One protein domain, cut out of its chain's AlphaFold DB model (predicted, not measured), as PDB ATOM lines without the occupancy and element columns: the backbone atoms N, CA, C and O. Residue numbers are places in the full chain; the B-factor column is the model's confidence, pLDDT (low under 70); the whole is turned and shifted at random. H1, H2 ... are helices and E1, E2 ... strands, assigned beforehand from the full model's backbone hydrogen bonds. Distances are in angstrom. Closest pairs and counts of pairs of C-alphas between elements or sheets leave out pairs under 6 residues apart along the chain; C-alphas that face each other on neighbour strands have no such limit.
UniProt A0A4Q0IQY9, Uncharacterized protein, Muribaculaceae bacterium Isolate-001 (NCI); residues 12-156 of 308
ATOM      1  N   VAL A  12     100.922 -23.109  22.461       75.06
ATOM      2  CA  VAL A  12     101.754 -21.902  22.439       75.06
ATOM      3  C   VAL A  12     102.183 -21.621  20.996       75.06
ATOM      4  O   VAL A  12     102.856 -22.459  20.400       75.06
ATOM      5  N   ASP A  13     101.865 -20.439  20.457       69.12
ATOM      6  CA  ASP A  13     102.141 -20.054  19.056       69.12
ATOM      7  C   ASP A  13     103.595 -20.304  18.617       69.12
ATOM      8  O   ASP A  13     103.867 -20.710  17.486       69.12
ATOM      9  N   GLY A  14     104.553 -20.097  19.529       80.00
ATOM     10  CA  GLY A  14     105.968 -20.366  19.272       80.00
ATOM     11  C   GLY A  14     106.263 -21.837  18.960       80.00
ATOM     12  O   GLY A  14     107.091 -22.116  18.099       80.00
ATOM     13  N   VAL A  15     105.562 -22.776  19.602       84.25
ATOM     14  CA  VAL A  15     105.709 -24.220  19.354       84.25
ATOM     15  C   VAL A  15     105.139 -24.577  17.984       84.25
ATOM     16  O   VAL A  15     105.811 -25.229  17.191       84.25
ATOM     17  N   GLU A  16     103.942 -24.092  17.654       85.69
ATOM     18  CA  GLU A  16     103.309 -24.358  16.354       85.69
ATOM     19  C   GLU A  16     104.176 -23.877  15.186       85.69
ATOM     20  O   GLU A  16     104.377 -24.596  14.203       85.69
ATOM     21  N   LYS A  17     104.754 -22.678  15.326       89.00
ATOM     22  CA  LYS A  17     105.665 -22.111  14.333       89.00
ATOM     23  C   LYS A  17     106.921 -22.965  14.156       89.00
ATOM     24  O   LYS A  17     107.294 -23.241  13.019       89.00
ATOM     25  N   LEU A  18     107.555 -23.396  15.249       91.31
ATOM     26  CA  LEU A  18     108.767 -24.220  15.194       91.31
ATOM     27  C   LEU A  18     108.513 -25.568  14.505       91.31
ATOM     28  O   LEU A  18     109.294 -25.971  13.644       91.31
ATOM     29  N   HIS A  19     107.410 -26.245  14.833       91.06
ATOM     30  CA  HIS A  19     107.066 -27.525  14.207       91.06
ATOM     31  C   HIS A  19     106.728 -27.371  12.719       91.06
ATOM     32  O   HIS A  19     107.162 -28.192  11.912       91.06
ATOM     33  N   SER A  20     106.023 -26.298  12.347       89.19
ATOM     34  CA  SER A  20     105.710 -25.999  10.944       89.19
ATOM     35  C   SER A  20     106.980 -25.730  10.132       89.19
ATOM     36  O   SER A  20     107.157 -26.296   9.058       89.19
ATOM     37  N   GLN A  21     107.914 -24.940  10.675       92.56
ATOM     38  CA  GLN A  21     109.211 -24.686  10.040       92.56
ATOM     39  C   GLN A  21     110.023 -25.974   9.870       92.56
ATOM     40  O   GLN A  21     110.564 -26.220   8.795       92.56
ATOM     41  N   LEU A  22     110.074 -26.825  10.901       93.94
ATOM     42  CA  LEU A  22     110.753 -28.118  10.812       93.94
ATOM     43  C   LEU A  22     110.137 -29.012   9.728       93.94
ATOM     44  O   LEU A  22     110.873 -29.652   8.980       93.94
ATOM     45  N   HIS A  23     108.808 -29.055   9.636       91.81
ATOM     46  CA  HIS A  23     108.106 -29.823   8.613       91.81
ATOM     47  C   HIS A  23     108.429 -29.318   7.200       91.81
ATOM     48  O   HIS A  23     108.765 -30.113   6.325       91.81
ATOM     49  N   GLU A  24     108.410 -28.003   6.976       91.19
ATOM     50  CA  GLU A  24     108.790 -27.422   5.684       91.19
ATOM     51  C   GLU A  24     110.232 -27.772   5.290       91.19
ATOM     52  O   GLU A  24     110.488 -28.144   4.143       91.19
ATOM     53  N   GLU A  25     111.177 -27.688   6.232       94.44
ATOM     54  CA  GLU A  25     112.573 -28.073   5.990       94.44
ATOM     55  C   GLU A  25     112.716 -29.575   5.727       94.44
ATOM     56  O   GLU A  25     113.456 -29.973   4.825       94.44
ATOM     57  N   TYR A  26     111.957 -30.415   6.432       92.75
ATOM     58  CA  TYR A  26     111.888 -31.846   6.157       92.75
ATOM     59  C   TYR A  26     111.405 -32.128   4.726       92.75
ATOM     60  O   TYR A  26     112.052 -32.887   4.000       92.75
ATOM     61  N   LEU A  27     110.319 -31.490   4.280       90.50
ATOM     62  CA  LEU A  27     109.794 -31.672   2.923       90.50
ATOM     63  C   LEU A  27     110.804 -31.234   1.854       90.50
ATOM     64  O   LEU A  27     111.004 -31.941   0.861       90.50
ATOM     65  N   LYS A  28     111.487 -30.100   2.063       92.50
ATOM     66  CA  LYS A  28     112.574 -29.642   1.181       92.50
ATOM     67  C   LYS A  28     113.718 -30.656   1.147       92.50
ATOM     68  O   LYS A  28     114.174 -31.020   0.063       92.50
ATOM     69  N   ALA A  29     114.144 -31.147   2.309       92.81
ATOM     70  CA  ALA A  29     115.215 -32.126   2.428       92.81
ATOM     71  C   ALA A  29     114.870 -33.440   1.711       92.81
ATOM     72  O   ALA A  29     115.693 -33.963   0.964       92.81
ATOM     73  N   MET A  30     113.644 -33.950   1.867       89.88
ATOM     74  CA  MET A  30     113.212 -35.168   1.175       89.88
ATOM     75  C   MET A  30     113.091 -34.972  -0.332       89.88
ATOM     76  O   MET A  30     113.429 -35.887  -1.075       89.88
ATOM     77  N   LYS A  31     112.694 -33.782  -0.795       88.06
ATOM     78  CA  LYS A  31     112.712 -33.456  -2.226       88.06
ATOM     79  C   LYS A  31     114.125 -33.521  -2.802       88.06
ATOM     80  O   LYS A  31     114.322 -34.122  -3.852       88.06
ATOM     81  N   ILE A  32     115.109 -32.953  -2.106       90.31
ATOM     82  CA  ILE A  32     116.517 -33.034  -2.522       90.31
ATOM     83  C   ILE A  32     116.994 -34.493  -2.482       90.31
ATOM     84  O   ILE A  32     117.603 -34.973  -3.433       90.31
ATOM     85  N   ALA A  33     116.687 -35.230  -1.413       88.50
ATOM     86  CA  ALA A  33     117.068 -36.634  -1.288       88.50
ATOM     87  C   ALA A  33     116.454 -37.511  -2.393       88.50
ATOM     88  O   ALA A  33     117.144 -38.362  -2.950       88.50
ATOM     89  N   ASN A  34     115.187 -37.280  -2.750       84.12
ATOM     90  CA  ASN A  34     114.524 -37.927  -3.879       84.12
ATOM     91  C   ASN A  34     115.265 -37.655  -5.190       84.12
ATOM     92  O   ASN A  34     115.584 -38.602  -5.889       84.12
ATOM     93  N   GLN A  35     115.602 -36.396  -5.476       82.94
ATOM     94  CA  GLN A  35     116.283 -36.004  -6.717       82.94
ATOM     95  C   GLN A  35     117.710 -36.547  -6.858       82.94
ATOM     96  O   GLN A  35     118.217 -36.655  -7.972       82.94
ATOM     97  N   LEU A  36     118.400 -36.797  -5.744       85.81
ATOM     98  CA  LEU A  36     119.808 -37.202  -5.766       85.81
ATOM     99  C   LEU A  36     120.003 -38.711  -5.578       85.81
ATOM    100  O   LEU A  36     120.928 -39.293  -6.149       85.81
ATOM    101  N   LEU A  37     119.162 -39.339  -4.755       83.56
ATOM    102  CA  LEU A  37     119.298 -40.736  -4.334       83.56
ATOM    103  C   LEU A  37     118.132 -41.617  -4.782       83.56
ATOM    104  O   LEU A  37     118.188 -42.828  -4.582       83.56
ATOM    105  N   GLY A  38     117.075 -41.030  -5.342       76.06
ATOM    106  CA  GLY A  38     115.842 -41.736  -5.646       76.06
ATOM    107  C   GLY A  38     115.159 -42.308  -4.406       76.06
ATOM    108  O   GLY A  38     114.814 -43.480  -4.351       76.06
ATOM    109  N   PHE A  39     115.028 -41.510  -3.347       72.81
ATOM    110  CA  PHE A  39     114.171 -41.888  -2.223       72.81
ATOM    111  C   PHE A  39     112.727 -41.471  -2.449       72.81
ATOM    112  O   PHE A  39     112.508 -40.340  -2.863       72.81
ATOM    113  N   PRO A  40     111.739 -42.309  -2.096       67.00
ATOM    114  CA  PRO A  40     110.342 -41.980  -2.328       67.00
ATOM    115  C   PRO A  40     109.956 -40.720  -1.560       67.00
ATOM    116  O   PRO A  40     110.289 -40.571  -0.380       67.00
ATOM    117  N   MET A  41     109.228 -39.835  -2.239       72.94
ATOM    118  CA  MET A  41     108.675 -38.638  -1.616       72.94
ATOM    119  C   MET A  41     107.708 -39.008  -0.479       72.94
ATOM    120  O   MET A  41     107.031 -40.042  -0.558       72.94
ATOM    121  N   PRO A  42     107.610 -38.173   0.572       68.25
ATOM    122  CA  PRO A  42     106.591 -38.331   1.598       68.25
ATOM    123  C   PRO A  42     105.204 -38.357   0.949       68.25
ATOM    124  O   PRO A  42     104.892 -37.534   0.088       68.25
ATOM    125  N   SER A  43     104.382 -39.333   1.333       64.69
ATOM    126  CA  SER A  43     102.987 -39.385   0.901       64.69
ATOM    127  C   SER A  43     102.172 -38.463   1.806       64.69
ATOM    128  O   SER A  43     102.234 -38.654   3.022       64.69
ATOM    129  N   PRO A  44     101.383 -37.527   1.247       59.44
ATOM    130  CA  PRO A  44     100.563 -36.608   2.040       59.44
ATOM    131  C   PRO A  44      99.509 -37.331   2.895       59.44
ATOM    132  O   PRO A  44      99.068 -36.795   3.905       59.44
ATOM    133  N   ASP A  45      99.146 -38.566   2.533       54.06
ATOM    134  CA  ASP A  45      98.123 -39.364   3.218       54.06
ATOM    135  C   ASP A  45      98.686 -40.234   4.359       54.06
ATOM    136  O   ASP A  45      97.936 -40.917   5.062       54.06
ATOM    137  N   ARG A  46     100.014 -40.280   4.540       57.66
ATOM    138  CA  ARG A  46     100.651 -41.063   5.606       57.66
ATOM    139  C   ARG A  46     101.032 -40.156   6.760       57.66
ATOM    140  O   ARG A  46     101.642 -39.116   6.553       57.66
ATOM    141  N   LEU A  47     100.759 -40.616   7.984       60.47
ATOM    142  CA  LEU A  47     101.297 -39.999   9.194       60.47
ATOM    143  C   LEU A  47     102.814 -39.886   9.065       60.47
ATOM    144  O   LEU A  47     103.533 -40.890   9.107       60.47
ATOM    145  N   GLU A  48     103.282 -38.658   8.866       73.56
ATOM    146  CA  GLU A  48     104.685 -38.410   8.606       73.56
ATOM    147  C   GLU A  48     105.496 -38.740   9.850       73.56
ATOM    148  O   GLU A  48     105.327 -38.159  10.926       73.56
ATOM    149  N   THR A  49     106.370 -39.727   9.693       86.31
ATOM    150  CA  THR A  49     107.425 -40.011  10.648       86.31
ATOM    151  C   THR A  49     108.746 -39.802   9.947       86.31
ATOM    152  O   THR A  49     109.022 -40.444   8.933       86.31
ATOM    153  N   PHE A  50     109.584 -38.950  10.517       91.38
ATOM    154  CA  PHE A  50     110.946 -38.765  10.044       91.38
ATOM    155  C   PHE A  50     111.921 -38.804  11.206       91.38
ATOM    156  O   PHE A  50     111.553 -38.939  12.377       91.38
ATOM    157  N   SER A  51     113.206 -38.803  10.879       94.31
ATOM    158  CA  SER A  51     114.242 -38.832  11.895       94.31
ATOM    159  C   SER A  51     115.374 -37.890  11.552       94.31
ATOM    160  O   SER A  51     115.698 -37.690  10.381       94.31
ATOM    161  N   ILE A  52     115.980 -37.357  12.602       96.62
ATOM    162  CA  ILE A  52     117.217 -36.599  12.535       96.62
ATOM    163  C   ILE A  52     118.260 -37.368  13.334       96.62
ATOM    164  O   ILE A  52     118.005 -37.796  14.463       96.62
ATOM    165  N   PHE A  53     119.425 -37.562  12.731       96.62
ATOM    166  CA  PHE A  53     120.587 -38.104  13.409       96.62
ATOM    167  C   PHE A  53     121.426 -36.962  13.975       96.62
ATOM    168  O   PHE A  53     121.748 -36.019  13.253       96.62
ATOM    169  N   VAL A  54     121.785 -37.056  15.250       96.00
ATOM    170  CA  VAL A  54     122.643 -36.102  15.954       96.00
ATOM    171  C   VAL A  54     123.828 -36.869  16.522       96.00
ATOM    172  O   VAL A  54     123.654 -37.814  17.290       96.00
ATOM    173  N   ASP A  55     125.033 -36.448  16.159       94.12
ATOM    174  CA  ASP A  55     126.267 -36.916  16.779       94.12
ATOM    175  C   ASP A  55     126.793 -35.826  17.709       94.12
ATOM    176  O   ASP A  55     127.291 -34.800  17.247       94.12
ATOM    177  N   ILE A  56     126.681 -36.027  19.022       94.00
ATOM    178  CA  ILE A  56     127.125 -35.013  19.984       94.00
ATOM    179  C   ILE A  56     128.659 -34.899  20.041       94.00
ATOM    180  O   ILE A  56     129.188 -33.920  20.561       94.00
ATOM    181  N   ASN A  57     129.397 -35.850  19.461       91.56
ATOM    182  CA  ASN A  57     130.846 -35.705  19.311       91.56
ATOM    183  C   ASN A  57     131.216 -34.647  18.256       91.56
ATOM    184  O   ASN A  57     132.354 -34.177  18.238       91.56
ATOM    185  N   GLU A  58     130.282 -34.261  17.381       92.75
ATOM    186  CA  GLU A  58     130.458 -33.134  16.465       92.75
ATOM    187  C   GLU A  58     130.172 -31.798  17.166       92.75
ATOM    188  O   GLU A  58     129.351 -31.754  18.083       92.75
ATOM    189  N   PRO A  59     130.785 -30.681  16.726       92.00
ATOM    190  CA  PRO A  59     130.510 -29.363  17.291       92.00
ATOM    191  C   PRO A  59     129.011 -29.024  17.292       92.00
ATOM    192  O   PRO A  59     128.389 -28.910  16.233       92.00
ATOM    193  N   GLN A  60     128.451 -28.830  18.489       93.75
ATOM    194  CA  GLN A  60     127.054 -28.448  18.707       93.75
ATOM    195  C   GLN A  60     126.941 -26.953  19.054       93.75
ATOM    196  O   GLN A  60     127.786 -26.437  19.796       93.75
ATOM    197  N   PRO A  61     125.903 -26.239  18.578       92.06
ATOM    198  CA  PRO A  61     125.593 -24.898  19.070       92.06
ATOM    199  C   PRO A  61     125.134 -24.931  20.543       92.06
ATOM    200  O   PRO A  61     124.605 -25.934  21.010       92.06
ATOM    201  N   LEU A  62     125.303 -23.823  21.275       84.19
ATOM    202  CA  LEU A  62     125.104 -23.776  22.736       84.19
ATOM    203  C   LEU A  62     123.679 -24.147  23.193       84.19
ATOM    204  O   LEU A  62     123.529 -24.875  24.171       84.19
ATOM    205  N   ASP A  63     122.660 -23.663  22.476       85.50
ATOM    206  CA  ASP A  63     121.238 -23.792  22.846       85.50
ATOM    207  C   ASP A  63     120.410 -24.555  21.791       85.50
ATOM    208  O   ASP A  63     119.178 -24.481  21.752       85.50
ATOM    209  N   ARG A  64     121.089 -25.275  20.893       93.00
ATOM    210  CA  ARG A  64     120.482 -26.009  19.773       93.00
ATOM    211  C   ARG A  64     121.136 -27.369  19.607       93.00
ATOM    212  O   ARG A  64     122.187 -27.638  20.183       93.00
ATOM    213  N   LEU A  65     120.517 -28.221  18.800       95.31
ATOM    214  CA  LEU A  65     121.192 -29.384  18.234       95.31
ATOM    215  C   LEU A  65     121.413 -29.161  16.748       95.31
ATOM    216  O   LEU A  65     120.534 -28.648  16.056       95.31
ATOM    217  N   LYS A  66     122.576 -29.595  16.274       97.00
ATOM    218  CA  LYS A  66     122.879 -29.771  14.863       97.00
ATOM    219  C   LYS A  66     122.842 -31.258  14.543       97.00
ATOM    220  O   LYS A  66     123.491 -32.067  15.204       97.00
ATOM    221  N   GLY A  67     122.105 -31.609  13.502       96.94
ATOM    222  CA  GLY A  67     122.008 -32.975  13.021       96.94
ATOM    223  C   GLY A  67     121.818 -33.041  11.518       96.94
ATOM    224  O   GLY A  67     121.962 -32.048  10.807       96.94
ATOM    225  N   TYR A  68     121.473 -34.231  11.048       97.56
ATOM    226  CA  TYR A  68     121.290 -34.533   9.637       97.56
ATOM    227  C   TYR A  68     119.989 -35.294   9.440       97.56
ATOM    228  O   TYR A  68     119.676 -36.219  10.201       97.56
ATOM    229  N   PHE A  69     119.230 -34.925   8.413       96.00
ATOM    230  CA  PHE A  69     118.027 -35.665   8.064       96.00
ATOM    231  C   PHE A  69     118.359 -37.111   7.697       96.00
ATOM    232  O   PHE A  69     119.393 -37.418   7.096       96.00
ATOM    233  N   MET A  70     117.442 -38.005   8.052       92.38
ATOM    234  CA  MET A  70     117.554 -39.422   7.755       92.38
ATOM    235  C   MET A  70     116.432 -39.882   6.835       92.38
ATOM    236  O   MET A  70     115.269 -39.527   7.026       92.38
ATOM    237  N   SER A  71     116.771 -40.784   5.915       85.56
ATOM    238  CA  SER A  71     115.793 -41.609   5.210       85.56
ATOM    239  C   SER A  71     116.042 -43.071   5.555       85.56
ATOM    240  O   SER A  71     117.143 -43.599   5.382       85.56
ATOM    241  N   ARG A  72     115.021 -43.749   6.091       80.69
ATOM    242  CA  ARG A  72     115.117 -45.119   6.627       80.69
ATOM    243  C   ARG A  72     116.191 -45.241   7.724       80.69
ATOM    244  O   ARG A  72     115.907 -44.960   8.887       80.69
ATOM    245  N   LYS A  73     117.393 -45.701   7.369       87.25
ATOM    246  CA  LYS A  73     118.566 -45.856   8.250       87.25
ATOM    247  C   LYS A  73     119.789 -45.091   7.727       87.25
ATOM    248  O   LYS A  73     120.871 -45.234   8.279       87.25
ATOM    249  N   MET A  74     119.613 -44.314   6.662       91.56
ATOM    250  CA  MET A  74     120.680 -43.597   5.987       91.56
ATOM    251  C   MET A  74     120.722 -42.149   6.465       91.56
ATOM    252  O   MET A  74     119.730 -41.429   6.347       91.56
ATOM    253  N   VAL A  75     121.860 -41.759   7.022       95.44
ATOM    254  CA  VAL A  75     122.214 -40.391   7.391       95.44
ATOM    255  C   VAL A  75     122.646 -39.659   6.124       95.44
ATOM    256  O   VAL A  75     123.471 -40.160   5.364       95.44
ATOM    257  N   MET A  76     122.068 -38.486   5.875       95.38
ATOM    258  CA  MET A  76     122.370 -37.677   4.694       95.38
ATOM    259  C   MET A  76     123.154 -36.436   5.123       95.38
ATOM    260  O   MET A  76     122.564 -35.423   5.493       95.38
ATOM    261  N   ARG A  77     124.492 -36.495   5.077       95.44
ATOM    262  CA  ARG A  77     125.380 -35.406   5.543       95.44
ATOM    263  C   ARG A  77     125.183 -34.097   4.799       95.44
ATOM    264  O   ARG A  77     125.419 -33.025   5.345       95.44
ATOM    265  N   PHE A  78     124.720 -34.192   3.561       94.88
ATOM    266  CA  PHE A  78     124.394 -33.055   2.709       94.88
ATOM    267  C   PHE A  78     123.054 -32.379   3.044       94.88
ATOM    268  O   PHE A  78     122.718 -31.380   2.415       94.88
ATOM    269  N   LEU A  79     122.303 -32.890   4.028       96.44
ATOM    270  CA  LEU A  79     121.042 -32.317   4.514       96.44
ATOM    271  C   LEU A  79     121.128 -32.009   6.019       96.44
ATOM    272  O   LEU A  79     120.450 -32.663   6.822       96.44
ATOM    273  N   PRO A  80     121.991 -31.058   6.428       97.00
ATOM    274  CA  PRO A  80     122.102 -30.654   7.818       97.00
ATOM    275  C   PRO A  80     120.888 -29.835   8.260       97.00
ATOM    276  O   PRO A  80     120.256 -29.145   7.460       97.00
ATOM    277  N   ILE A  81     120.608 -29.859   9.558       97.38
ATOM    278  CA  ILE A  81     119.611 -29.003  10.193       97.38
ATOM    279  C   ILE A  81     120.060 -28.615  11.598       97.38
ATOM    280  O   ILE A  81     120.660 -29.415  12.317       97.38
ATOM    281  N   GLU A  82     119.739 -27.386  11.987       96.62
ATOM    282  CA  GLU A  82     119.863 -26.898  13.355       96.62
ATOM    283  C   GLU A  82     118.483 -26.544  13.896       96.62
ATOM    284  O   GLU A  82     117.679 -25.927  13.196       96.62
ATOM    285  N   PHE A  83     118.202 -26.922  15.139       94.50
ATOM    286  CA  PHE A  83     116.917 -26.634  15.772       94.50
ATOM    287  C   PHE A  83     117.063 -26.433  17.282       94.50
ATOM    288  O   PHE A  83     117.885 -27.071  17.945       94.50
ATOM    289  N   ASP A  84     116.256 -25.523  17.826       92.50
ATOM    290  CA  ASP A  84     116.215 -25.216  19.256       92.50
ATOM    291  C   ASP A  84     115.630 -26.384  20.060       92.50
ATOM    292  O   ASP A  84     114.697 -27.057  19.617       92.50
ATOM    293  N   TYR A  85     116.112 -26.588  21.292       91.88
ATOM    294  CA  TYR A  85     115.622 -27.659  22.177       91.88
ATOM    295  C   TYR A  85     114.108 -27.610  22.419       91.88
ATOM    296  O   TYR A  85     113.499 -28.639  22.701       91.88
ATOM    297  N   ALA A  86     113.493 -26.433  22.276       90.56
ATOM    298  CA  ALA A  86     112.060 -26.232  22.437       90.56
ATOM    299  C   ALA A  86     111.212 -27.168  21.559       90.56
ATOM    300  O   ALA A  86     110.144 -27.586  21.996       90.56
ATOM    301  N   ILE A  87     111.696 -27.546  20.368       91.81
ATOM    302  CA  ILE A  87     110.978 -28.455  19.461       91.81
ATOM    303  C   ILE A  87     110.957 -29.910  19.945       91.81
ATOM    304  O   ILE A  87     110.186 -30.726  19.452       91.81
ATOM    305  N   LEU A  88     111.840 -30.252  20.884       92.69
ATOM    306  CA  LEU A  88     111.950 -31.595  21.444       92.69
ATOM    307  C   LEU A  88     111.018 -31.791  22.635       92.69
ATOM    308  O   LEU A  88     110.770 -32.928  23.029       92.69
ATOM    309  N   PHE A  89     110.536 -30.707  23.237       90.75
ATOM    310  CA  PHE A  89     109.733 -30.769  24.447       90.75
ATOM    311  C   PHE A  89     108.313 -31.273  24.156       90.75
ATOM    312  O   PHE A  89     107.795 -31.075  23.058       90.75
ATOM    313  N   PRO A  90     107.645 -31.907  25.138       86.75
ATOM    314  CA  PRO A  90     106.278 -32.377  24.956       86.75
ATOM    315  C   PRO A  90     105.328 -31.232  24.588       86.75
ATOM    316  O   PRO A  90     105.259 -30.219  25.293       86.75
ATOM    317  N   VAL A  91     104.543 -31.425  23.528       84.75
ATOM    318  CA  VAL A  91     103.491 -30.482  23.137       84.75
ATOM    319  C   VAL A  91     102.359 -30.530  24.166       84.75
ATOM    320  O   VAL A  91     101.814 -31.593  24.461       84.75
ATOM    321  N   ARG A  92     101.985 -29.371  24.721       79.44
ATOM    322  CA  ARG A  92     100.909 -29.257  25.718       79.44
ATOM    323  C   ARG A  92      99.679 -28.579  25.132       79.44
ATOM    324  O   ARG A  92      99.777 -27.477  24.603       79.44
ATOM    325  N   ASN A  93      98.523 -29.222  25.293       74.94
ATOM    326  CA  ASN A  93      97.223 -28.632  24.992       74.94
ATOM    327  C   ASN A  93      96.689 -27.883  26.226       74.94
ATOM    328  O   ASN A  93      96.325 -28.491  27.234       74.94
ATOM    329  N   HIS A  94      96.625 -26.558  26.138       74.81
ATOM    330  CA  HIS A  94      96.095 -25.662  27.167       74.81
ATOM    331  C   HIS A  94      94.565 -25.516  27.124       74.81
ATOM    332  O   HIS A  94      93.978 -24.982  28.061       74.81
ATOM    333  N   GLY A  95      93.908 -26.016  26.073       67.31
ATOM    334  CA  GLY A  95      92.450 -26.013  25.914       67.31
ATOM    335  C   GLY A  95      91.715 -27.154  26.631       67.31
ATOM    336  O   GLY A  95      90.494 -27.240  26.524       67.31
ATOM    337  N   GLY A  96      92.434 -28.027  27.347       59.53
ATOM    338  CA  GLY A  96      91.889 -29.215  28.013       59.53
ATOM    339  C   GLY A  96      91.923 -30.478  27.140       59.53
ATOM    340  O   GLY A  96      91.889 -30.410  25.912       59.53
ATOM    341  N   GLY A  97      92.000 -31.643  27.793       58.72
ATOM    342  CA  GLY A  97      92.163 -32.960  27.163       58.72
ATOM    343  C   GLY A  97      93.562 -33.545  27.386       58.72
ATOM    344  O   GLY A  97      94.564 -32.864  27.186       58.72
ATOM    345  N   ASP A  98      93.627 -34.802  27.829       56.00
ATOM    346  CA  ASP A  98      94.890 -35.504  28.071       56.00
ATOM    347  C   ASP A  98      95.459 -36.033  26.749       56.00
ATOM    348  O   ASP A  98      94.865 -36.895  26.096       56.00
ATOM    349  N   PHE A  99      96.606 -35.496  26.340       64.44
ATOM    350  CA  PHE A  99      97.249 -35.835  25.076       64.44
ATOM    351  C   PHE A  99      98.303 -36.920  25.297       64.44
ATOM    352  O   PHE A  99      99.501 -36.695  25.159       64.44
ATOM    353  N   LYS A 100      97.851 -38.134  25.632       64.56
ATOM    354  CA  LYS A 100      98.741 -39.278  25.917       64.56
ATOM    355  C   LYS A 100      99.716 -39.621  24.783       64.56
ATOM    356  O   LYS A 100     100.702 -40.297  25.039       64.56
ATOM    357  N   ALA A 101      99.434 -39.167  23.560       64.25
ATOM    358  CA  ALA A 101     100.265 -39.375  22.378       64.25
ATOM    359  C   ALA A 101     101.334 -38.284  22.145       64.25
ATOM    360  O   ALA A 101     102.156 -38.450  21.253       64.25
ATOM    361  N   ALA A 102     101.326 -37.174  22.897       74.31
ATOM    362  CA  ALA A 102     102.285 -36.075  22.745       74.31
ATOM    363  C   ALA A 102     103.517 -36.300  23.637       74.31
ATOM    364  O   ALA A 102     103.700 -35.638  24.662       74.31
ATOM    365  N   HIS A 103     104.354 -37.271  23.269       84.19
ATOM    366  CA  HIS A 103     105.630 -37.478  23.946       84.19
ATOM    367  C   HIS A 103     106.642 -36.412  23.531       84.19
ATOM    368  O   HIS A 103     106.571 -35.826  22.450       84.19
ATOM    369  N   GLY A 104     107.596 -36.166  24.415       87.62
ATOM    370  CA  GLY A 104     108.733 -35.311  24.146       87.62
ATOM    371  C   GLY A 104     109.840 -35.598  25.141       87.62
ATOM    372  O   GLY A 104     109.691 -36.409  26.056       87.62
ATOM    373  N   ILE A 105     110.948 -34.910  24.946       90.00
ATOM    374  CA  ILE A 105     112.203 -35.115  25.648       90.00
ATOM    375  C   ILE A 105     112.352 -33.999  26.673       90.00
ATOM    376  O   ILE A 105     112.049 -32.841  26.399       90.00
ATOM    377  N   THR A 106     112.810 -34.319  27.873       90.38
ATOM    378  CA  THR A 106     113.087 -33.303  28.890       90.38
ATOM    379  C   THR A 106     114.449 -32.651  28.669       90.38
ATOM    380  O   THR A 106     115.373 -33.244  28.113       90.38
ATOM    381  N   TYR A 107     114.628 -31.431  29.180       91.62
ATOM    382  CA  TYR A 107     115.942 -30.783  29.155       91.62
ATOM    383  C   TYR A 107     117.023 -31.611  29.877       91.62
ATOM    384  O   TYR A 107     118.168 -31.638  29.439       91.62
ATOM    385  N   ALA A 108     116.661 -32.330  30.947       92.44
ATOM    386  CA  ALA A 108     117.584 -33.206  31.664       92.44
ATOM    387  C   ALA A 108     118.100 -34.354  30.780       92.44
ATOM    388  O   ALA A 108     119.303 -34.594  30.759       92.44
ATOM    389  N   GLU A 109     117.223 -34.995  30.001       91.88
ATOM    390  CA  GLU A 109     117.612 -36.047  29.048       91.88
ATOM    391  C   GLU A 109     118.536 -35.509  27.947       91.88
ATOM    392  O   GLU A 109     119.535 -36.145  27.617       91.88
ATOM    393  N   ILE A 110     118.260 -34.308  27.421       92.19
ATOM    394  CA  ILE A 110     119.142 -33.653  26.439       92.19
ATOM    395  C   ILE A 110     120.530 -33.426  27.052       92.19
ATOM    396  O   ILE A 110     121.546 -33.759  26.446       92.19
ATOM    397  N   ARG A 111     120.587 -32.887  28.276       92.50
ATOM    398  CA  ARG A 111     121.850 -32.638  28.986       92.50
ATOM    399  C   ARG A 111     122.611 -33.919  29.292       92.50
ATOM    400  O   ARG A 111     123.834 -33.912  29.200       92.50
ATOM    401  N   GLU A 112     121.918 -34.993  29.651       92.75
ATOM    402  CA  GLU A 112     122.539 -36.293  29.890       92.75
ATOM    403  C   GLU A 112     123.201 -36.825  28.620       92.75
ATOM    404  O   GLU A 112     124.386 -37.160  28.649       92.75
ATOM    405  N   ALA A 113     122.483 -36.823  27.497       90.81
ATOM    406  CA  ALA A 113     123.030 -37.276  26.227       90.81
ATOM    407  C   ALA A 113     124.220 -36.424  25.763       90.81
ATOM    408  O   ALA A 113     125.194 -36.964  25.232       90.81
ATOM    409  N   ILE A 114     124.182 -35.110  26.028       91.69
ATOM    410  CA  ILE A 114     125.321 -34.221  25.780       91.69
ATOM    411  C   ILE A 114     126.524 -34.604  26.639       91.69
ATOM    412  O   ILE A 114     127.622 -34.789  26.121       91.69
ATOM    413  N   ASN A 115     126.322 -34.775  27.944       91.88
ATOM    414  CA  ASN A 115     127.400 -35.130  28.867       91.88
ATOM    415  C   ASN A 115     128.019 -36.499  28.536       91.88
ATOM    416  O   ASN A 115     129.219 -36.692  28.719       91.88
ATOM    417  N   LYS A 116     127.211 -37.438  28.036       90.88
ATOM    418  CA  LYS A 116     127.651 -38.768  27.595       90.88
ATOM    419  C   LYS A 116     128.227 -38.790  26.173       90.88
ATOM    420  O   LYS A 116     128.706 -39.835  25.745       90.88
ATOM    421  N   SER A 117     128.207 -37.663  25.453       89.75
ATOM    422  CA  SER A 117     128.649 -37.567  24.052       89.75
ATOM    423  C   SER A 117     127.978 -38.613  23.147       89.75
ATOM    424  O   SER A 117     128.619 -39.291  22.339       89.75
ATOM    425  N   GLU A 118     126.667 -38.786  23.330       90.00
ATOM    426  CA  GLU A 118     125.903 -39.826  22.648       90.00
ATOM    427  C   GLU A 118     125.693 -39.544  21.159       90.00
ATOM    428  O   GLU A 118     125.710 -38.410  20.678       90.00
ATOM    429  N   ARG A 119     125.408 -40.623  20.435       91.81
ATOM    430  CA  ARG A 119     124.832 -40.579  19.094       91.81
ATOM    431  C   ARG A 119     123.360 -40.909  19.203       91.81
ATOM    432  O   ARG A 119     122.971 -41.900  19.825       91.81
ATOM    433  N   ILE A 120     122.550 -40.060  18.601       92.88
ATOM    434  CA  ILE A 120     121.131 -39.984  18.885       92.88
ATOM    435  C   ILE A 120     120.378 -40.004  17.571       92.88
ATOM    436  O   ILE A 120     120.669 -39.249  16.646       92.88
ATOM    437  N   ARG A 121     119.339 -40.827  17.512       94.00
ATOM    438  CA  ARG A 121     118.285 -40.709  16.518       94.00
ATOM    439  C   ARG A 121     117.060 -40.097  17.182       94.00
ATOM    440  O   ARG A 121     116.425 -40.726  18.027       94.00
ATOM    441  N   ILE A 122     116.712 -38.893  16.755       94.88
ATOM    442  CA  ILE A 122     115.502 -38.196  17.181       94.88
ATOM    443  C   ILE A 122     114.407 -38.532  16.176       94.88
ATOM    444  O   ILE A 122     114.580 -38.309  14.977       94.88
ATOM    445  N   VAL A 123     113.307 -39.116  16.643       93.19
ATOM    446  CA  VAL A 123     112.178 -39.519  15.798       93.19
ATOM    447  C   VAL A 123     111.027 -38.556  16.024       93.19
ATOM    448  O   VAL A 123     110.530 -38.450  17.140       93.19
ATOM    449  N   PHE A 124     110.585 -37.898  14.957       92.44
ATOM    450  CA  PHE A 124     109.419 -37.022  14.958       92.44
ATOM    451  C   PHE A 124     108.251 -37.789  14.355       92.44
ATOM    452  O   PHE A 124     108.353 -38.262  13.224       92.44
ATOM    453  N   ARG A 125     107.162 -37.940  15.108       89.44
ATOM    454  CA  ARG A 125     105.935 -38.614  14.665       89.44
ATOM    455  C   ARG A 125     104.791 -37.623  14.668       89.44
ATOM    456  O   ARG A 125     104.513 -37.034  15.711       89.44
ATOM    457  N   SER A 126     104.149 -37.437  13.519       87.12
ATOM    458  CA  SER A 126     102.974 -36.572  13.427       87.12
ATOM    459  C   SER A 126     101.902 -37.025  14.419       87.12
ATOM    460  O   SER A 126     101.668 -38.224  14.595       87.12
ATOM    461  N   ILE A 127     101.286 -36.060  15.096       83.00
ATOM    462  CA  ILE A 127     100.228 -36.298  16.068       83.00
ATOM    463  C   ILE A 127      98.878 -36.334  15.321       83.00
ATOM    464  O   ILE A 127      98.357 -35.279  14.969       83.00
ATOM    465  N   PRO A 128      98.270 -37.519  15.102       70.94
ATOM    466  CA  PRO A 128      97.120 -37.685  14.201       70.94
ATOM    467  C   PRO A 128      95.856 -36.946  14.643       70.94
ATOM    468  O   PRO A 128      94.998 -36.637  13.830       70.94
ATOM    469  N   THR A 129      95.702 -36.701  15.940       69.69
ATOM    470  CA  THR A 129      94.484 -36.135  16.530       69.69
ATOM    471  C   THR A 129      94.413 -34.606  16.443       69.69
ATOM    472  O   THR A 129      93.523 -34.012  17.049       69.69
ATOM    473  N   ILE A 130      95.337 -33.962  15.719       70.69
ATOM    474  CA  ILE A 130      95.367 -32.513  15.474       70.69
ATOM    475  C   ILE A 130      95.320 -32.291  13.958       70.69
ATOM    476  O   ILE A 130      96.348 -32.189  13.302       70.69
ATOM    477  N   GLU A 131      94.115 -32.280  13.389       62.78
ATOM    478  CA  GLU A 131      93.915 -32.270  11.928       62.78
ATOM    479  C   GLU A 131      94.296 -30.936  11.262       62.78
ATOM    480  O   GLU A 131      94.614 -30.907  10.077       62.78
ATOM    481  N   ASP A 132      94.281 -29.829  12.007       70.94
ATOM    482  CA  ASP A 132      94.509 -28.479  11.487       70.94
ATOM    483  C   ASP A 132      95.963 -27.996  11.610       70.94
ATOM    484  O   ASP A 132      96.291 -26.927  11.090       70.94
ATOM    485  N   LYS A 133      96.841 -28.746  12.295       76.75
ATOM    486  CA  LYS A 133      98.218 -28.314  12.589       76.75
ATOM    487  C   LYS A 133      99.219 -29.454  12.506       76.75
ATOM    488  O   LYS A 133      98.971 -30.558  12.978       76.75
ATOM    489  N   VAL A 134     100.415 -29.144  12.011       81.25
ATOM    490  CA  VAL A 134     101.534 -30.087  12.010       81.25
ATOM    491  C   VAL A 134     102.270 -29.993  13.342       81.25
ATOM    492  O   VAL A 134     103.069 -29.087  13.572       81.25
ATOM    493  N   LEU A 135     101.980 -30.932  14.237       87.56
ATOM    494  CA  LEU A 135     102.651 -31.083  15.525       87.56
ATOM    495  C   LEU A 135     103.235 -32.488  15.640       87.56
ATOM    496  O   LEU A 135     102.675 -33.459  15.127       87.56
ATOM    497  N   TYR A 136     104.370 -32.592  16.329       89.06
ATOM    498  CA  TYR A 136     105.141 -33.826  16.415       89.06
ATOM    499  C   TYR A 136     105.273 -34.286  17.858       89.06
ATOM    500  O   TYR A 136     105.620 -33.505  18.741       89.06
ATOM    501  N   SER A 137     105.039 -35.576  18.072       89.88
ATOM    502  CA  SER A 137     105.569 -36.303  19.215       89.88
ATOM    503  C   SER A 137     107.025 -36.642  18.928       89.88
ATOM    504  O   SER A 137     107.354 -37.036  17.804       89.88
ATOM    505  N   VAL A 138     107.885 -36.526  19.935       92.50
ATOM    506  CA  VAL A 138     109.329 -36.700  19.767       92.50
ATOM    507  C   VAL A 138     109.850 -37.823  20.654       92.50
ATOM    508  O   VAL A 138     109.626 -37.819  21.862       92.50
ATOM    509  N   ASP A 139     110.580 -38.759  20.048       89.88
ATOM    510  CA  ASP A 139     111.271 -39.841  20.748       89.88
ATOM    511  C   ASP A 139     112.787 -39.754  20.572       89.88
ATOM    512  O   ASP A 139     113.300 -39.391  19.512       89.88
ATOM    513  N   PHE A 140     113.497 -40.197  21.606       87.44
ATOM    514  CA  PHE A 140     114.951 -40.257  21.649       87.44
ATOM    515  C   PHE A 140     115.423 -41.710  21.612       87.44
ATOM    516  O   PHE A 140     115.186 -42.462  22.561       87.44
ATOM    517  N   LEU A 141     116.105 -42.106  20.539       86.00
ATOM    518  CA  LEU A 141     116.700 -43.433  20.399       86.00
ATOM    519  C   LEU A 141     118.226 -43.319  20.421       86.00
ATOM    520  O   LEU A 141     118.819 -42.699  19.542       86.00
ATOM    521  N   ASN A 142     118.857 -43.945  21.409       82.38
ATOM    522  CA  ASN A 142     120.309 -44.056  21.551       82.38
ATOM    523  C   ASN A 142     120.708 -45.537  21.655       82.38
ATOM    524  O   ASN A 142     119.846 -46.419  21.677       82.38
ATOM    525  N   SER A 143     122.009 -45.823  21.722       79.06
ATOM    526  CA  SER A 143     122.509 -47.202  21.792       79.06
ATOM    527  C   SER A 143     122.043 -47.963  23.043       79.06
ATOM    528  O   SER A 143     121.816 -49.164  22.945       79.06
ATOM    529  N   GLU A 144     121.823 -47.293  24.181       76.69
ATOM    530  CA  GLU A 144     121.279 -47.922  25.400       76.69
ATOM    531  C   GLU A 144     119.816 -48.372  25.222       76.69
ATOM    532  O   GLU A 144     119.409 -49.412  25.737       76.69
ATOM    533  N   LYS A 145     119.021 -47.609  24.464       76.88
ATOM    534  CA  LYS A 145     117.603 -47.892  24.192       76.88
ATOM    535  C   LYS A 145     117.391 -48.898  23.049       76.88
ATOM    536  O   LYS A 145     116.256 -49.320  22.817       76.88
ATOM    537  N   MET A 146     118.444 -49.293  22.327       73.62
ATOM    538  CA  MET A 146     118.362 -50.279  21.245       73.62
ATOM    539  C   MET A 146     118.552 -51.704  21.768       73.62
ATOM    540  O   MET A 146     119.571 -52.043  22.357       73.62
ATOM    541  N   THR A 147     117.591 -52.585  21.488       70.62
ATOM    542  CA  THR A 147     117.581 -53.962  22.016       70.62
ATOM    543  C   THR A 147     118.375 -54.972  21.185       70.62
ATOM    544  O   THR A 147     118.655 -56.064  21.673       70.62
ATOM    545  N   PHE A 148     118.722 -54.647  19.934       72.00
ATOM    546  CA  PHE A 148     119.317 -55.603  18.988       72.00
ATOM    547  C   PHE A 148     120.784 -55.307  18.647       72.00
ATOM    548  O   PHE A 148     121.593 -56.225  18.544       72.00
ATOM    549  N   ALA A 149     121.138 -54.035  18.446       75.25
ATOM    550  CA  ALA A 149     122.499 -53.597  18.147       75.25
ATOM    551  C   ALA A 149     122.677 -52.108  18.504       75.25
ATOM    552  O   ALA A 149     121.687 -51.374  18.482       75.25
ATOM    553  N   PRO A 150     123.915 -51.646  18.773       79.62
ATOM    554  CA  PRO A 150     124.217 -50.221  18.905       79.62
ATOM    555  C   PRO A 150     123.744 -49.432  17.680       79.62
ATOM    556  O   PRO A 150     123.814 -49.944  16.556       79.62
ATOM    557  N   LEU A 151     123.289 -48.191  17.891       80.19
ATOM    558  CA  LEU A 151     122.699 -47.360  16.841       80.19
ATOM    559  C   LEU A 151     123.646 -47.232  15.644       80.19
ATOM    560  O   LEU A 151     123.218 -47.426  14.513       80.19
ATOM    561  N   GLU A 152     124.935 -47.004  15.889       74.69
ATOM    562  CA  GLU A 152     125.959 -46.758  14.867       74.69
ATOM    563  C   GLU A 152     126.101 -47.926  13.888       74.69
ATOM    564  O   GLU A 152     126.287 -47.720  12.694       74.69
ATOM    565  N   LYS A 153     125.941 -49.163  14.372       78.25
ATOM    566  CA  LYS A 153     126.009 -50.374  13.538       78.25
ATOM    567  C   LYS A 153     124.761 -50.583  12.685       78.25
ATOM    568  O   LYS A 153     124.736 -51.454  11.815       78.25
ATOM    569  N   MET A 154     123.698 -49.840  12.972       79.00
ATOM    570  CA  MET A 154     122.438 -49.898  12.243       79.00
ATOM    571  C   MET A 154     122.301 -48.766  11.228       79.00
ATOM    572  O   MET A 154     121.333 -48.791  10.465       79.00
ATOM    573  N   LEU A 155     123.213 -47.795  11.233       87.06
ATOM    574  CA  LEU A 155     123.198 -46.660  10.324       87.06
ATOM    575  C   LEU A 155     123.956 -46.964   9.040       87.06
ATOM    576  O   LEU A 155     124.818 -47.835   8.991       87.06
ATOM    577  N   ASP A 156     123.594 -46.223   8.007       92.81
ATOM    578  CA  ASP A 156     124.397 -46.017   6.816       92.81
ATOM    579  C   ASP A 156     124.583 -44.511   6.622       92.81
ATOM    580  O   ASP A 156     123.794 -43.731   7.155       92.81
TER     581      ASP A 156
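This is residues 12 to 156 of the 308 residues of an uncharacterized protein of Muribaculaceae bacterium Isolate-001 (NCI) (UniProt A0A4Q0IQY9). A strongly twisted sheet of five strands has one long helix, H1, running slantwise over one face. The short helix H2 sits beside the strands, H3 is a small helix far from the centre, and H4 only grazes the sheet. The 145 printed residues hold four named helices and five named strands, in the order H1 E1 E2 E3 H2 H3 E4 E5 H4; the sheet's order is E3 E2 E1 E4 E5, antiparallel. The class is mixed, helices and strands; the whole is compact, radius of gyration of the C-alphas 15.1 A, spanning 42 by 37 by 31 A.

Start at inner strand E1, residues 49 to 55: N 52 and O 122 of E4, residues 119 to 126, are 2.9 A apart. E4 forms a hairpin with edge strand E5, residues 136 to 141, where N 123 and O 139 are 2.9 A apart. On the other side of E1, E2, residues 64 to 71, has N 68 at 2.9 A from O 53. Edge strand E3, residues 74 to 84, bends by 90 degrees at residue 78; N 67 and O 81 are 2.9 A apart. E1, E2 and E3 form a meander, each strand the antiparallel neighbour of the one before. H1, residues 13 to 37, has a height of 7.9 A over the sheet; C-alphas 29 and 79 are its closest to E3, 6.2 A apart. H1 touches H2, residues 85 to 88, with residues 15 to 19 alone; the C-alphas of Leu 18 and Ile 87 come closest, 6.4 A. H3, residues 107 to 115, and H4, residues 151 to 154, are apart. In H1 and H3 every O i to N i+4 pair is within hydrogen-bond range; H2 and H4 are too short for one.

Find C-alpha 13 at (102.141, -20.054, 19.056); H1 runs 35.6 A to C-alpha 37. E3 measures 23.1 A, E4 22.9 A and E2 21.9 A. H4 ends at C-alpha 154, (122.438, -49.898, 12.243).

The C-alphas of Leu 36 and Gly 96 are farthest apart, 44.5 A. The printed part has no cut; the links H1 to E1 and H2 to H3 are long. Look for pLDDT under 70 at residues 13, 40, 42 to 47, 95 to 101, 129 and 131.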